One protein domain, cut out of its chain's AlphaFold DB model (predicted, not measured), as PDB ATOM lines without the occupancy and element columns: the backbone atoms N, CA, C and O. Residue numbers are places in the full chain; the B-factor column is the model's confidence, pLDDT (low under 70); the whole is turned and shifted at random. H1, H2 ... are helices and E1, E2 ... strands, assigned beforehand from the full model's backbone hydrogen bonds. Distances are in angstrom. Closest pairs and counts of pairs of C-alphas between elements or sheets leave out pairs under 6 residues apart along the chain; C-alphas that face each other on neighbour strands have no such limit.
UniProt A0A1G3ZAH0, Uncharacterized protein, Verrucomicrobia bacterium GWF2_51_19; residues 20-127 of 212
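Overview. This is residues 20 to 127 of the 212 residues of an uncharacterized protein of Verrucomicrobia bacterium GWF2_51_19 (UniProt A0A1G3ZAH0). Two helical hairpins, H1 with H2 and H3 with H4, pack side by side as a body of four roughly aligned helices, with H5 set steeply on H3. A small, loosely formed sheet of three strands packs on H1, and the long loop of residues 71 to 87 swings wide from the sheet's side of the body. The printed part has 108 residues with five named helices and three named strands, in the order H1 H2 E1 E2 E3 H3 H4 H5; the class is mixed, helices and strands. The sheet's order is E2 E1 E3, with E1 and E3 antiparallel and E2 meeting E1 only at a point. The whole is compact, with a radius of gyration of the C-alphas of 13.3 A, and spans 37 by 29 by 26 A.

Arrangement. Start with H1, residues 21 to 31, and H2, residues 38 to 46: they touch as a helical hairpin, their closest C-alphas being Glu 23 and Leu 44, 5.7 A apart, at a shallow tilt of 19 degrees, opposite ways. Next look at E1, residues 54 to 58, E2, residues 68 to 70, and E3, residues 88 to 91. E1 and E3 are antiparallel at 148 degrees, with N 57 and O 89 2.9 A apart and N 91 and O 55 2.8 A apart, both within hydrogen-bond range. E2 and E1 meet only at a point, where C-alphas 69 and 55 face each other at 4.0 A. H1 is on this sheet at a height of 9.3 A, over E2 and E1, and runs slantwise to the strands, at 54 degrees to E1 on the local plane. H3, residues 93 to 101, is the hub, touching H1, H4 and H5. Its closest C-alphas to H1 are Val 97 and Cys 31, 5.2 A apart, at a shallow tilt of 29 degrees, the same way. H3 and H4, residues 104 to 112, form a helical hairpin at a shallow tilt of 5 degrees, with the C-alphas of Leu 94 and Ala 107 closest at 6.0 A. H5, residues 117 to 123, touches H3 at a steep tilt of 66 degrees, its closest C-alphas being Ala 120 and Tyr 95, 4.7 A apart; H5 only grazes the sheet. H2 and H3 are apart. In H1, H2, H3, H4 and H5 every O i to N i+4 pair is within hydrogen-bond range.

Along the chain. Find C-alpha 21 at (18.980, 50.966, 181.102); from there H1 runs 15.4 A to C-alpha 31. H2 covers 12.1 A, E1 13.5 A, H3 11.5 A and H4 12.0 A; E2, E3 and H5 are shorter. H5 ends at C-alpha 123, at (30.234, 37.624, 168.844).

Size, cuts and confidence. The C-alphas of Glu 39 and Glu 80 are the two farthest apart, 38.5 A. The printed part has no cut, and the link from E2 to E3, 17 residues, is long. Confidence is under 70 at residue 20, residues 59 to 87 and residues 125 to 126.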
ATOM      1  N   GLY A  20      15.710  53.430 179.674       69.94
ATOM      2  CA  GLY A  20      16.342  52.516 178.728       69.94
ATOM      3  C   GLY A  20      17.351  51.558 179.359       69.94
ATOM      4  O   GLY A  20      17.561  50.487 178.808       69.94
ATOM      5  N   ILE A  21      17.980  51.876 180.500       81.06
ATOM      6  CA  ILE A  21      18.980  50.966 181.102       81.06
ATOM      7  C   ILE A  21      18.293  49.747 181.720       81.06
ATOM      8  O   ILE A  21      18.696  48.615 181.447       81.06
ATOM      9  N   GLU A  22      17.242  49.974 182.511       86.25
ATOM     10  CA  GLU A  22      16.448  48.896 183.108       86.25
ATOM     11  C   GLU A  22      15.782  48.049 182.015       86.25
ATOM     12  O   GLU A  22      15.792  46.820 182.082       86.25
ATOM     13  N   GLU A  23      15.276  48.692 180.959       91.94
ATOM     14  CA  GLU A  23      14.687  48.009 179.810       91.94
ATOM     15  C   GLU A  23      15.721  47.198 179.008       91.94
ATOM     16  O   GLU A  23      15.411  46.089 178.574       91.94
ATOM     17  N   ASN A  24      16.951  47.695 178.846       91.88
ATOM     18  CA  ASN A  24      18.047  46.967 178.195       91.88
ATOM     19  C   ASN A  24      18.449  45.723 178.985       91.88
ATOM     20  O   ASN A  24      18.643  44.656 178.404       91.88
ATOM     21  N   GLU A  25      18.573  45.849 180.308       89.81
ATOM     22  CA  GLU A  25      18.879  44.705 181.162       89.81
ATOM     23  C   GLU A  25      17.759  43.669 181.080       89.81
ATOM     24  O   GLU A  25      18.027  42.497 180.822       89.81
ATOM     25  N   ALA A  26      16.501  44.100 181.202       92.88
ATOM     26  CA  ALA A  26      15.349  43.219 181.067       92.88
ATOM     27  C   ALA A  26      15.299  42.532 179.691       92.88
ATOM     28  O   ALA A  26      15.003  41.339 179.624       92.88
ATOM     29  N   LEU A  27      15.644  43.243 178.612       95.38
ATOM     30  CA  LEU A  27      15.697  42.680 177.263       95.38
ATOM     31  C   LEU A  27      16.767  41.589 177.160       95.38
ATOM     32  O   LEU A  27      16.482  40.499 176.667       95.38
ATOM     33  N   LEU A  28      17.981  41.842 177.659       93.88
ATOM     34  CA  LEU A  28      19.046  40.833 177.683       93.88
ATOM     35  C   LEU A  28      18.654  39.611 178.524       93.88
ATOM     36  O   LEU A  28      18.917  38.484 178.111       93.88
ATOM     37  N   GLN A  29      18.019  39.812 179.682       91.50
ATOM     38  CA  GLN A  29      17.565  38.716 180.545       91.50
ATOM     39  C   GLN A  29      16.455  37.887 179.890       91.50
ATOM     40  O   GLN A  29      16.453  36.664 180.018       91.50
ATOM     41  N   GLU A  30      15.519  38.526 179.184       95.12
ATOM     42  CA  GLU A  30      14.468  37.821 178.447       95.12
ATOM     43  C   GLU A  30      15.064  36.989 177.307       95.12
ATOM     44  O   GLU A  30      14.760  35.803 177.202       95.12
ATOM     45  N   CYS A  31      15.978  37.565 176.516       95.00
ATOM     46  CA  CYS A  31      16.650  36.877 175.409       95.00
ATOM     47  C   CYS A  31      17.586  35.736 175.844       95.00
ATOM     48  O   CYS A  31      17.922  34.891 175.021       95.00
ATOM     49  N   LEU A  32      18.017  35.699 177.111       91.56
ATOM     50  CA  LEU A  32      18.844  34.621 177.674       91.56
ATOM     51  C   LEU A  32      18.035  33.350 177.995       91.56
ATOM     52  O   LEU A  32      18.601  32.294 178.282       91.56
ATOM     53  N   LYS A  33      16.704  33.438 178.021       91.31
ATOM     54  CA  LYS A  33      15.852  32.287 178.334       91.31
ATOM     55  C   LYS A  33      15.867  31.282 177.183       91.31
ATOM     56  O   LYS A  33      15.968  31.657 176.024       91.31
ATOM     57  N   GLN A  34      15.671  30.002 177.509       91.19
ATOM     58  CA  GLN A  34      15.457  28.955 176.497       91.19
ATOM     59  C   GLN A  34      14.155  29.164 175.709       91.19
ATOM     60  O   GLN A  34      14.065  28.787 174.548       91.19
ATOM     61  N   GLU A  35      13.157  29.790 176.336       93.38
ATOM     62  CA  GLU A  35      11.871  30.138 175.730       93.38
ATOM     63  C   GLU A  35      11.590  31.632 175.978       93.38
ATOM     64  O   GLU A  35      10.884  31.980 176.930       93.38
ATOM     65  N   PRO A  36      12.198  32.541 175.194       95.81
ATOM     66  CA  PRO A  36      11.961  33.974 175.330       95.81
ATOM     67  C   PRO A  36      10.532  34.329 174.900       95.81
ATOM     68  O   PRO A  36      10.045  33.853 173.872       95.81
ATOM     69  N   SER A  37       9.859  35.199 175.655       98.06
ATOM     70  CA  SER A  37       8.535  35.707 175.283       98.06
ATOM     71  C   SER A  37       8.651  36.878 174.314       98.06
ATOM     72  O   SER A  37       9.153  37.952 174.655       98.06
ATOM     73  N   LEU A  38       8.108  36.696 173.109       98.25
ATOM     74  CA  LEU A  38       8.036  37.752 172.104       98.25
ATOM     75  C   LEU A  38       7.200  38.950 172.584       98.25
ATOM     76  O   LEU A  38       7.525  40.089 172.258       98.25
ATOM     77  N   GLU A  39       6.134  38.718 173.351       98.25
ATOM     78  CA  GLU A  39       5.292  39.774 173.919       98.25
ATOM     79  C   GLU A  39       6.072  40.658 174.895       98.25
ATOM     80  O   GLU A  39       6.008  41.881 174.783       98.25
ATOM     81  N   ILE A  40       6.845  40.053 175.804       98.12
ATOM     82  CA  ILE A  40       7.682  40.797 176.756       98.12
ATOM     83  C   ILE A  40       8.749  41.593 176.002       98.12
ATOM     84  O   ILE A  40       8.942  42.776 176.271       98.12
ATOM     85  N   ILE A  41       9.408  40.981 175.015       98.31
ATOM     86  CA  ILE A  41      10.420  41.659 174.193       98.31
ATOM     87  C   ILE A  41       9.820  42.863 173.459       98.31
ATOM     88  O   ILE A  41      10.413  43.940 173.475       98.31
ATOM     89  N   LYS A  42       8.631  42.713 172.860       98.31
ATOM     90  CA  LYS A  42       7.912  43.818 172.209       98.31
ATOM     91  C   LYS A  42       7.629  44.955 173.185       98.31
ATOM     92  O   LYS A  42       7.938  46.100 172.873       98.31
ATOM     93  N   GLU A  43       7.105  44.641 174.366       97.88
ATOM     94  CA  GLU A  43       6.811  45.640 175.398       97.88
ATOM     95  C   GLU A  43       8.076  46.397 175.841       97.88
ATOM     96  O   GLU A  43       8.050  47.618 175.996       97.88
ATOM     97  N   LEU A  44       9.196  45.693 176.023       97.06
ATOM     98  CA  LEU A  44      10.472  46.297 176.413       97.06
ATOM     99  C   LEU A  44      11.018  47.231 175.327       97.06
ATOM    100  O   LEU A  44      11.437  48.348 175.632       97.06
ATOM    101  N   VAL A  45      10.965  46.817 174.059       96.44
ATOM    102  CA  VAL A  45      11.372  47.664 172.926       96.44
ATOM    103  C   VAL A  45      10.459  48.888 172.797       96.44
ATOM    104  O   VAL A  45      10.951  49.999 172.616       96.44
ATOM    105  N   GLU A  46       9.145  48.732 172.976       95.50
ATOM    106  CA  GLU A  46       8.187  49.849 172.992       95.50
ATOM    107  C   GLU A  46       8.447  50.842 174.137       95.50
ATOM    108  O   GLU A  46       8.239  52.046 173.971       95.50
ATOM    109  N   LYS A  47       8.945  50.360 175.282       94.69
ATOM    110  CA  LYS A  47       9.373  51.185 176.424       94.69
ATOM    111  C   LYS A  47      10.733  51.862 176.229       94.69
ATOM    112  O   LYS A  47      11.092  52.720 177.032       94.69
ATOM    113  N   GLY A  48      11.453  51.538 175.156       92.69
ATOM    114  CA  GLY A  48      12.714  52.180 174.794       92.69
ATOM    115  C   GLY A  48      13.962  51.326 175.004       92.69
ATOM    116  O   GLY A  48      15.054  51.891 175.005       92.69
ATOM    117  N   ALA A  49      13.833  50.001 175.161       93.38
ATOM    118  CA  ALA A  49      14.995  49.115 175.094       93.38
ATOM    119  C   ALA A  49      15.709  49.268 173.739       93.38
ATOM    120  O   ALA A  49      15.100  49.154 172.671       93.38
ATOM    121  N   ASP A  50      17.019  49.481 173.781       94.25
ATOM    122  CA  ASP A  50      17.903  49.434 172.627       94.25
ATOM    123  C   ASP A  50      18.164  47.972 172.240       94.25
ATOM    124  O   ASP A  50      18.837  47.224 172.949       94.25
ATOM    125  N   VAL A  51      17.676  47.562 171.069       95.81
ATOM    126  CA  VAL A  51      17.898  46.208 170.530       95.81
ATOM    127  C   VAL A  51      19.368  45.903 170.219       95.81
ATOM    128  O   VAL A  51      19.726  44.742 170.024       95.81
ATOM    129  N   ASN A  52      20.225  46.927 170.187       94.56
ATOM    130  CA  ASN A  52      21.671  46.821 170.010       94.56
ATOM    131  C   ASN A  52      22.457  47.010 171.313       94.56
ATOM    132  O   ASN A  52      23.695  47.103 171.266       94.56
ATOM    133  N   CYS A  53      21.769  47.043 172.460       91.50
ATOM    134  CA  CYS A  53      22.428  47.118 173.752       91.50
ATOM    135  C   CYS A  53      23.417  45.958 173.933       91.50
ATOM    136  O   CYS A  53      23.302  44.886 173.331       91.50
ATOM    137  N   THR A  54      24.438  46.201 174.747       89.31
ATOM    138  CA  THR A  54      25.501  45.234 175.016       89.31
ATOM    139  C   THR A  54      25.510  44.838 176.472       89.31
ATOM    140  O   THR A  54      25.357  45.692 177.344       89.31
ATOM    141  N   GLY A  55      25.775  43.565 176.738       86.31
ATOM    142  CA  GLY A  55      26.089  43.086 178.078       86.31
ATOM    143  C   GLY A  55      27.330  42.206 178.104       86.31
ATOM    144  O   GLY A  55      27.872  41.856 177.059       86.31
ATOM    145  N   ILE A  56      27.757  41.830 179.306       83.69
ATOM    146  CA  ILE A  56      28.715  40.747 179.550       83.69
ATOM    147  C   ILE A  56      27.994  39.635 180.291       83.69
ATOM    148  O   ILE A  56      27.422  39.882 181.352       83.69
ATOM    149  N   ILE A  57      28.078  38.410 179.779       77.56
ATOM    150  CA  ILE A  57      27.787  37.211 180.567       77.56
ATOM    151  C   ILE A  57      29.077  36.653 181.165       77.56
ATOM    152  O   ILE A  57      30.141  36.682 180.542       77.56
ATOM    153  N   TYR A  58      28.960  36.136 182.386       72.00
ATOM    154  CA  TYR A  58      30.026  35.429 183.085       72.00
ATOM    155  C   TYR A  58      29.729  33.934 183.059       72.00
ATOM    156  O   TYR A  58      28.681  33.503 183.544       72.00
ATOM    157  N   PHE A  59      30.669  33.137 182.561       61.72
ATOM    158  CA  PHE A  59      30.624  31.685 182.699       61.72
ATOM    159  C   PHE A  59      31.186  31.314 184.075       61.72
ATOM    160  O   PHE A  59      32.365  31.003 184.232       61.72
ATOM    161  N   LEU A  60      30.358  31.425 185.115       51.41
ATOM    162  CA  LEU A  60      30.708  30.903 186.436       51.41
ATOM    163  C   LEU A  60      30.577  29.373 186.426       51.41
ATOM    164  O   LEU A  60      29.641  28.834 185.840       51.41
ATOM    165  N   GLN A  61      31.475  28.675 187.133       48.19
ATOM    166  CA  GLN A  61      31.424  27.213 187.322       48.19
ATOM    167  C   GLN A  61      30.109  26.715 187.962       48.19
ATOM    168  O   GLN A  61      29.833  25.519 187.933       48.19
ATOM    169  N   GLU A  62      29.283  27.612 188.508       40.97
ATOM    170  CA  GLU A  62      28.003  27.311 189.150       40.97
ATOM    171  C   GLU A  62      26.820  27.924 188.374       40.97
ATOM    172  O   GLU A  62      26.213  28.891 188.829       40.97
ATOM    173  N   ASN A  63      26.514  27.382 187.184       44.75
ATOM    174  CA  ASN A  63      25.218  27.390 186.462       44.75
ATOM    175  C   ASN A  63      24.343  28.672 186.437       44.75
ATOM    176  O   ASN A  63      23.160  28.598 186.109       44.75
ATOM    177  N   SER A  64      24.878  29.851 186.742       48.75
ATOM    178  CA  SER A  64      24.141  31.114 186.760       48.75
ATOM    179  C   SER A  64      24.811  32.111 185.822       48.75
ATOM    180  O   SER A  64      25.762  32.801 186.176       48.75
ATOM    181  N   CYS A  65      24.310  32.172 184.589       56.84
ATOM    182  CA  CYS A  65      24.653  33.241 183.657       56.84
ATOM    183  C   CYS A  65      23.748  34.436 183.973       56.84
ATOM    184  O   CYS A  65      22.529  34.329 183.866       56.84
ATOM    185  N   LYS A  66      24.326  35.568 184.384       59.97
ATOM    186  CA  LYS A  66      23.611  36.848 184.467       59.97
ATOM    187  C   LYS A  66      24.305  37.859 183.561       59.97
ATOM    188  O   LYS A  66      25.458  38.187 183.846       59.97
ATOM    189  N   PRO A  67      23.654  38.335 182.484       59.69
ATOM    190  CA  PRO A  67      24.182  39.439 181.708       59.69
ATOM    191  C   PRO A  67      24.160  40.712 182.553       59.69
ATOM    192  O   PRO A  67      23.133  41.053 183.134       59.69
ATOM    193  N   ILE A  68      25.294  41.403 182.612       67.69
ATOM    194  CA  ILE A  68      25.402  42.766 183.141       67.69
ATOM    195  C   ILE A  68      25.510  43.703 181.940       67.69
ATOM    196  O   ILE A  68      26.396  43.513 181.107       67.69
ATOM    197  N   VAL A  69      24.620  44.692 181.823       65.88
ATOM    198  CA  VAL A  69      24.658  45.688 180.735       65.88
ATOM    199  C   VAL A  69      25.944  46.517 180.840       65.88
ATOM    200  O   VAL A  69      26.251  47.045 181.908       65.88
ATOM    201  N   ILE A  70      26.685  46.665 179.737       64.56
ATOM    202  CA  ILE A  70      27.782  47.639 179.638       64.56
ATOM    203  C   ILE A  70      27.248  48.871 178.912       64.56
ATOM    204  O   ILE A  70      26.788  48.772 177.773       64.56
ATOM    205  N   GLU A  71      27.342  50.041 179.539       56.81
ATOM    206  CA  GLU A  71      26.986  51.306 178.895       56.81
ATOM    207  C   GLU A  71      27.870  51.579 177.664       56.81
ATOM    208  O   GLU A  71      29.104  51.572 177.733       56.81
ATOM    209  N   SER A  72      27.234  51.890 176.531       47.97
ATOM    210  CA  SER A  72      27.906  52.179 175.255       47.97
ATOM    211  C   SER A  72      28.844  53.396 175.313       47.97
ATOM    212  O   SER A  72      29.792  53.468 174.531       47.97
ATOM    213  N   GLN A  73      28.655  54.319 176.266       41.91
ATOM    214  CA  GLN A  73      29.504  55.511 176.421       41.91
ATOM    215  C   GLN A  73      30.900  55.224 176.994       41.91
ATOM    216  O   GLN A  73      31.772  56.084 176.911       41.91
ATOM    217  N   ASN A  74      31.151  54.009 177.493       42.28
ATOM    218  CA  ASN A  74      32.468  53.613 177.995       42.28
ATOM    219  C   ASN A  74      33.258  52.704 177.032       42.28
ATOM    220  O   ASN A  74      34.353  52.250 177.376       42.28
ATOM    221  N   GLN A  75      32.770  52.477 175.804       44.75
ATOM    222  CA  GLN A  75      33.475  51.654 174.805       44.75
ATOM    223  C   GLN A  75      34.878  52.178 174.448       44.75
ATOM    224  O   GLN A  75      35.737  51.386 174.055       44.75
ATOM    225  N   SER A  76      35.140  53.484 174.592       41.22
ATOM    226  CA  SER A  76      36.458  54.069 174.311       41.22
ATOM    227  C   SER A  76      37.447  53.977 175.476       41.22
ATOM    228  O   SER A  76      38.645  54.011 175.226       41.22
ATOM    229  N   ASN A  77      36.975  53.830 176.720       36.44
ATOM    230  CA  ASN A  77      37.834  53.853 177.912       36.44
ATOM    231  C   ASN A  77      38.016  52.471 178.564       36.44
ATOM    232  O   ASN A  77      38.970  52.278 179.306       36.44
ATOM    233  N   HIS A  78      37.158  51.485 178.270       40.53
ATOM    234  CA  HIS A  78      37.269  50.143 178.862       40.53
ATOM    235  C   HIS A  78      37.992  49.102 178.010       40.53
ATOM    236  O   HIS A  78      38.270  48.017 178.518       40.53
ATOM    237  N   LYS A  79      38.380  49.418 176.766       41.69
ATOM    238  CA  LYS A  79      39.250  48.515 175.992       41.69
ATOM    239  C   LYS A  79      40.624  48.305 176.640       41.69
ATOM    240  O   LYS A  79      41.258  47.298 176.351       41.69
ATOM    241  N   GLU A  80      41.062  49.219 177.508       40.62
ATOM    242  CA  GLU A  80      42.345  49.118 178.219       40.62
ATOM    243  C   GLU A  80      42.213  48.715 179.703       40.62
ATOM    244  O   GLU A  80      43.212  48.320 180.295       40.62
ATOM    245  N   GLU A  81      41.011  48.722 180.301       39.94
ATOM    246  CA  GLU A  81      40.821  48.408 181.738       39.94
ATOM    247  C   GLU A  81      39.959  47.175 182.044       39.94
ATOM    248  O   GLU A  81      40.027  46.647 183.153       39.94
ATOM    249  N   LEU A  82      39.209  46.637 181.077       42.56
ATOM    250  CA  LEU A  82      38.633  45.301 181.212       42.56
ATOM    251  C   LEU A  82      39.538  44.321 180.474       42.56
ATOM    252  O   LEU A  82      39.358  44.033 179.293       42.56
ATOM    253  N   SER A  83      40.521  43.786 181.200       40.47
ATOM    254  CA  SER A  83      41.017  42.443 180.912       40.47
ATOM    255  C   SER A  83      39.789  41.536 180.910       40.47
ATOM    256  O   SER A  83      39.298  41.148 181.969       40.47
ATOM    257  N   ILE A  84      39.244  41.273 179.719       47.22
ATOM    258  CA  ILE A  84      38.273  40.209 179.497       47.22
ATOM    259  C   ILE A  84      39.021  38.955 179.936       47.22
ATOM    260  O   ILE A  84      39.911  38.464 179.242       47.22
ATOM    261  N   THR A  85      38.780  38.532 181.173       51.00
ATOM    262  CA  THR A  85      39.310  37.269 181.670       51.00
ATOM    263  C   THR A  85      38.663  36.157 180.851       51.00
ATOM    264  O   THR A  85      37.602  36.361 180.262       51.00
ATOM    265  N   GLU A  86      39.272  34.974 180.803       55.72
ATOM    266  CA  GLU A  86      38.813  33.842 179.972       55.72
ATOM    267  C   GLU A  86      37.327  33.448 180.177       55.72
ATOM    268  O   GLU A  86      36.773  32.711 179.369       55.72
ATOM    269  N   ASN A  87      36.657  33.975 181.210       64.62
ATOM    270  CA  ASN A  87      35.291  33.631 181.611       64.62
ATOM    271  C   ASN A  87      34.230  34.708 181.299       64.62
ATOM    272  O   ASN A  87      33.109  34.601 181.801       64.62
ATOM    273  N   GLN A  88      34.554  35.754 180.533       73.81
ATOM    274  CA  GLN A  88      33.619  36.829 180.168       73.81
ATOM    275  C   GLN A  88      33.339  36.846 178.661       73.81
ATOM    276  O   GLN A  88      34.262  36.727 177.858       73.81
ATOM    277  N   LYS A  89      32.076  37.055 178.273       78.50
ATOM    278  CA  LYS A  89      31.678  37.189 176.865       78.50
ATOM    279  C   LYS A  89      30.745  38.374 176.660       78.50
ATOM    280  O   LYS A  89      29.726  38.479 177.340       78.50
ATOM    281  N   GLU A  90      31.102  39.253 175.725       86.62
ATOM    282  CA  GLU A  90      30.207  40.312 175.246       86.62
ATOM    283  C   GLU A  90      29.021  39.688 174.502       86.62
ATOM    284  O   GLU A  90      29.187  38.757 173.712       86.62
ATOM    285  N   VAL A  91      27.824  40.214 174.745       89.38
ATOM    286  CA  VAL A  91      26.577  39.729 174.154       89.38
ATOM    287  C   VAL A  91      25.689  40.879 173.690       89.38
ATOM    288  O   VAL A  91      25.774  41.999 174.193       89.38
ATOM    289  N   THR A  92      24.804  40.575 172.744       94.25
ATOM    290  CA  THR A  92      23.687  41.431 172.309       94.25
ATOM    291  C   THR A  92      22.383  40.642 172.426       94.25
ATOM    292  O   THR A  92      22.445  39.408 172.420       94.25
ATOM    293  N   PRO A  93      21.205  41.296 172.469       96.19
ATOM    294  CA  PRO A  93      19.923  40.593 172.488       96.19
ATOM    295  C   PRO A  93      19.794  39.564 171.360       96.19
ATOM    296  O   PRO A  93      19.424  38.422 171.614       96.19
ATOM    297  N   LEU A  94      20.168  39.936 170.129       97.44
ATOM    298  CA  LEU A  94      20.085  39.043 168.970       97.44
ATOM    299  C   LEU A  94      21.046  37.848 169.077       97.44
ATOM    300  O   LEU A  94      20.656  36.729 168.760       97.44
ATOM    301  N   TYR A  95      22.277  38.063 169.554       95.12
ATOM    302  CA  TYR A  95      23.215  36.965 169.807       95.12
ATOM    303  C   TYR A  95      22.658  35.972 170.844       95.12
ATOM    304  O   TYR A  95      22.703  34.769 170.609       95.12
ATOM    305  N   LEU A  96      22.098  36.469 171.956       93.50
ATOM    306  CA  LEU A  96      21.555  35.621 173.026       93.50
ATOM    307  C   LEU A  96      20.404  34.736 172.542       93.50
ATOM    308  O   LEU A  96      20.358  33.558 172.885       93.50
ATOM    309  N   VAL A  97      19.515  35.280 171.704       96.12
ATOM    310  CA  VAL A  97      18.401  34.513 171.127       96.12
ATOM    311  C   VAL A  97      18.914  33.311 170.349       96.12
ATOM    312  O   VAL A  97      18.396  32.210 170.546       96.12
ATOM    313  N   PHE A  98      19.938  33.500 169.511       94.56
ATOM    314  CA  PHE A  98      20.574  32.384 168.824       94.56
ATOM    315  C   PHE A  98      21.202  31.424 169.842       94.56
ATOM    316  O   PHE A  98      20.774  30.283 169.923       94.56
ATOM    317  N   ASP A  99      22.128  31.885 170.678       89.88
ATOM    318  CA  ASP A  99      22.922  31.030 171.574       89.88
ATOM    319  C   ASP A  99      22.084  30.180 172.560       89.88
ATOM    320  O   ASP A  99      22.451  29.045 172.859       89.88
ATOM    321  N   TYR A 100      20.936  30.681 173.038       89.50
ATOM    322  CA  TYR A 100      20.163  30.017 174.102       89.50
ATOM    323  C   TYR A 100      18.844  29.374 173.671       89.50
ATOM    324  O   TYR A 100      18.399  28.430 174.330       89.50
ATOM    325  N   SER A 101      18.190  29.882 172.624       91.25
ATOM    326  CA  SER A 101      16.812  29.477 172.295       91.25
ATOM    327  C   SER A 101      16.599  29.062 170.848       91.25
ATOM    328  O   SER A 101      15.655  28.329 170.562       91.25
ATOM    329  N   ASP A 102      17.422  29.563 169.924       93.38
ATOM    330  CA  ASP A 102      17.171  29.452 168.488       93.38
ATOM    331  C   ASP A 102      15.791  29.956 168.031       93.38
ATOM    332  O   ASP A 102      15.295  29.583 166.965       93.38
ATOM    333  N   ASN A 103      15.151  30.831 168.814       96.56
ATOM    334  CA  ASN A 103      13.822  31.328 168.497       96.56
ATOM    335  C   ASN A 103      13.876  32.330 167.329       96.56
ATOM    336  O   ASN A 103      14.048  33.539 167.512       96.56
ATOM    337  N   LEU A 104      13.705  31.816 166.108       97.25
ATOM    338  CA  LEU A 104      13.771  32.609 164.878       97.25
ATOM    339  C   LEU A 104      12.663  33.666 164.777       97.25
ATOM    340  O   LEU A 104      12.866  34.672 164.108       97.25
ATOM    341  N   GLU A 105      11.522  33.487 165.449       98.12
ATOM    342  CA  GLU A 105      10.457  34.500 165.472       98.12
ATOM    343  C   GLU A 105      10.898  35.742 166.260       98.12
ATOM    344  O   GLU A 105      10.703  36.878 165.822       98.12
ATOM    345  N   VAL A 106      11.562  35.531 167.399       98.50
ATOM    346  CA  VAL A 106      12.168  36.619 168.172       98.50
ATOM    347  C   VAL A 106      13.329  37.250 167.405       98.50
ATOM    348  O   VAL A 106      13.419  38.479 167.345       98.50
ATOM    349  N   ALA A 107      14.192  36.444 166.781       98.38
ATOM    350  CA  ALA A 107      15.306  36.954 165.979       98.38
ATOM    351  C   ALA A 107      14.815  37.847 164.823       98.38
ATOM    352  O   ALA A 107      15.318  38.957 164.641       98.38
ATOM    353  N   GLU A 108      13.789  37.397 164.095       98.56
ATOM    354  CA  GLU A 108      13.122  38.143 163.022       98.56
ATOM    355  C   GLU A 108      12.575  39.478 163.535       98.56
ATOM    356  O   GLU A 108      12.788  40.528 162.925       98.56
ATOM    357  N   TYR A 109      11.899  39.476 164.686       98.69
ATOM    358  CA  TYR A 109      11.404  40.711 165.284       98.69
ATOM    359  C   TYR A 109      12.543  41.690 165.598       98.69
ATOM    360  O   TYR A 109      12.473  42.849 165.186       98.69
ATOM    361  N   LEU A 110      13.608  41.240 166.268       98.56
ATOM    362  CA  LEU A 110      14.747  42.093 166.627       98.56
ATOM    363  C   LEU A 110      15.436  42.685 165.387       98.56
ATOM    364  O   LEU A 110      15.743  43.879 165.364       98.56
ATOM    365  N   ILE A 111      15.630  41.895 164.329       98.50
ATOM    366  CA  ILE A 111      16.206  42.380 163.065       98.50
ATOM    367  C   ILE A 111      15.289  43.420 162.407       98.50
ATOM    368  O   ILE A 111      15.764  44.463 161.943       98.50
ATOM    369  N   ASN A 112      13.971  43.210 162.436       98.31
ATOM    370  CA  ASN A 112      13.002  44.199 161.960       98.31
ATOM    371  C   ASN A 112      13.058  45.513 162.765       98.31
ATOM    372  O   ASN A 112      12.903  46.591 162.182       98.31
ATOM    373  N   GLN A 113      13.396  45.438 164.057       98.12
ATOM    374  CA  GLN A 113      13.703  46.589 164.920       98.12
ATOM    375  C   GLN A 113      15.132  47.141 164.756       98.12
ATOM    376  O   GLN A 113      15.549  48.003 165.523       98.12
ATOM    377  N   LYS A 114      15.869  46.722 163.717       97.69
ATOM    378  CA  LYS A 114      17.233  47.175 163.378       97.69
ATOM    379  C   LYS A 114      18.335  46.655 164.310       97.69
ATOM    380  O   LYS A 114      19.361  47.322 164.466       97.69
ATOM    381  N   ALA A 115      18.169  45.464 164.881       97.62
ATOM    382  CA  ALA A 115      19.283  44.759 165.511       97.62
ATOM    383  C   ALA A 115      20.404  44.463 164.491       97.62
ATOM    384  O   ALA A 115      20.148  44.038 163.361       97.62
ATOM    385  N   ASP A 116      21.656  44.688 164.892       96.25
ATOM    386  CA  ASP A 116      22.850  44.488 164.072       96.25
ATOM    387  C   ASP A 116      23.234  43.004 164.035       96.25
ATOM    388  O   ASP A 116      24.004  42.493 164.856       96.25
ATOM    389  N   ILE A 117      22.707  42.313 163.027       96.06
ATOM    390  CA  ILE A 117      23.025  40.913 162.744       96.06
ATOM    391  C   ILE A 117      24.521  40.678 162.504       96.06
ATOM    392  O   ILE A 117      25.035  39.636 162.898       96.06
ATOM    393  N   MET A 118      25.261  41.637 161.935       94.75
ATOM    394  CA  MET A 118      26.704  41.477 161.715       94.75
ATOM    395  C   MET A 118      27.485  41.557 163.025       94.75
ATOM    396  O   MET A 118      28.540  40.935 163.161       94.75
ATOM    397  N   LYS A 119      27.005  42.340 163.997       93.06
ATOM    398  CA  LYS A 119      27.572  42.345 165.347       93.06
ATOM    399  C   LYS A 119      27.289  41.025 166.053       93.06
ATOM    400  O   LYS A 119      28.231  40.448 166.585       93.06
ATOM    401  N   ALA A 120      26.053  40.527 165.999       93.12
ATOM    402  CA  ALA A 120      25.709  39.219 166.556       93.12
ATOM    403  C   ALA A 120      26.547  38.089 165.925       93.12
ATOM    404  O   ALA A 120      27.123  37.287 166.657       93.12
ATOM    405  N   GLU A 121      26.702  38.097 164.594       92.31
ATOM    406  CA  GLU A 121      27.532  37.145 163.843       92.31
ATOM    407  C   GLU A 121      28.956  37.082 164.396       92.31
ATOM    408  O   GLU A 121      29.472  35.999 164.629       92.31
ATOM    409  N   ARG A 122      29.587  38.231 164.661       89.31
ATOM    410  CA  ARG A 122      30.985  38.293 165.123       89.31
ATOM    411  C   ARG A 122      31.192  37.925 166.592       89.31
ATOM    412  O   ARG A 122      32.329  37.663 166.973       89.31
ATOM    413  N   LEU A 123      30.145  37.964 167.416       85.94
ATOM    414  CA  LEU A 123      30.234  37.624 168.844       85.94
ATOM    415  C   LEU A 123      30.229  36.110 169.089       85.94
ATOM    416  O   LEU A 123      30.620  35.648 170.165       85.94
ATOM    417  N   ALA A 124      29.781  35.333 168.107       80.38
ATOM    418  CA  ALA A 124      29.724  33.889 168.204       80.38
ATOM    419  C   ALA A 124      31.099  33.221 168.185       80.38
ATOM    420  O   ALA A 124      32.113  33.782 167.764       80.38
ATOM    421  N   CYS A 125      31.113  31.990 168.685       69.56
ATOM    422  CA  CYS A 125      32.308  31.161 168.687       69.56
ATOM    423  C   CYS A 125      32.611  30.654 167.260       69.56
ATOM    424  O   CYS A 125      31.842  30.858 166.325       69.56
ATOM    425  N   TYR A 126      33.758  29.993 167.074       68.25
ATOM    426  CA  TYR A 126      34.098  29.262 165.837       68.25
ATOM    427  C   TYR A 126      34.118  30.078 164.530       68.25
ATOM    428  O   TYR A 126      34.080  29.503 163.446       68.25
ATOM    429  N   GLY A 127      34.229  31.404 164.616       73.31
ATOM    430  CA  GLY A 127      34.283  32.276 163.441       73.31
ATOM    431  C   GLY A 127      32.931  32.833 162.991       73.31
ATOM    432  O   GLY A 127      32.911  33.554 161.999       73.31
TER     433      GLY A 127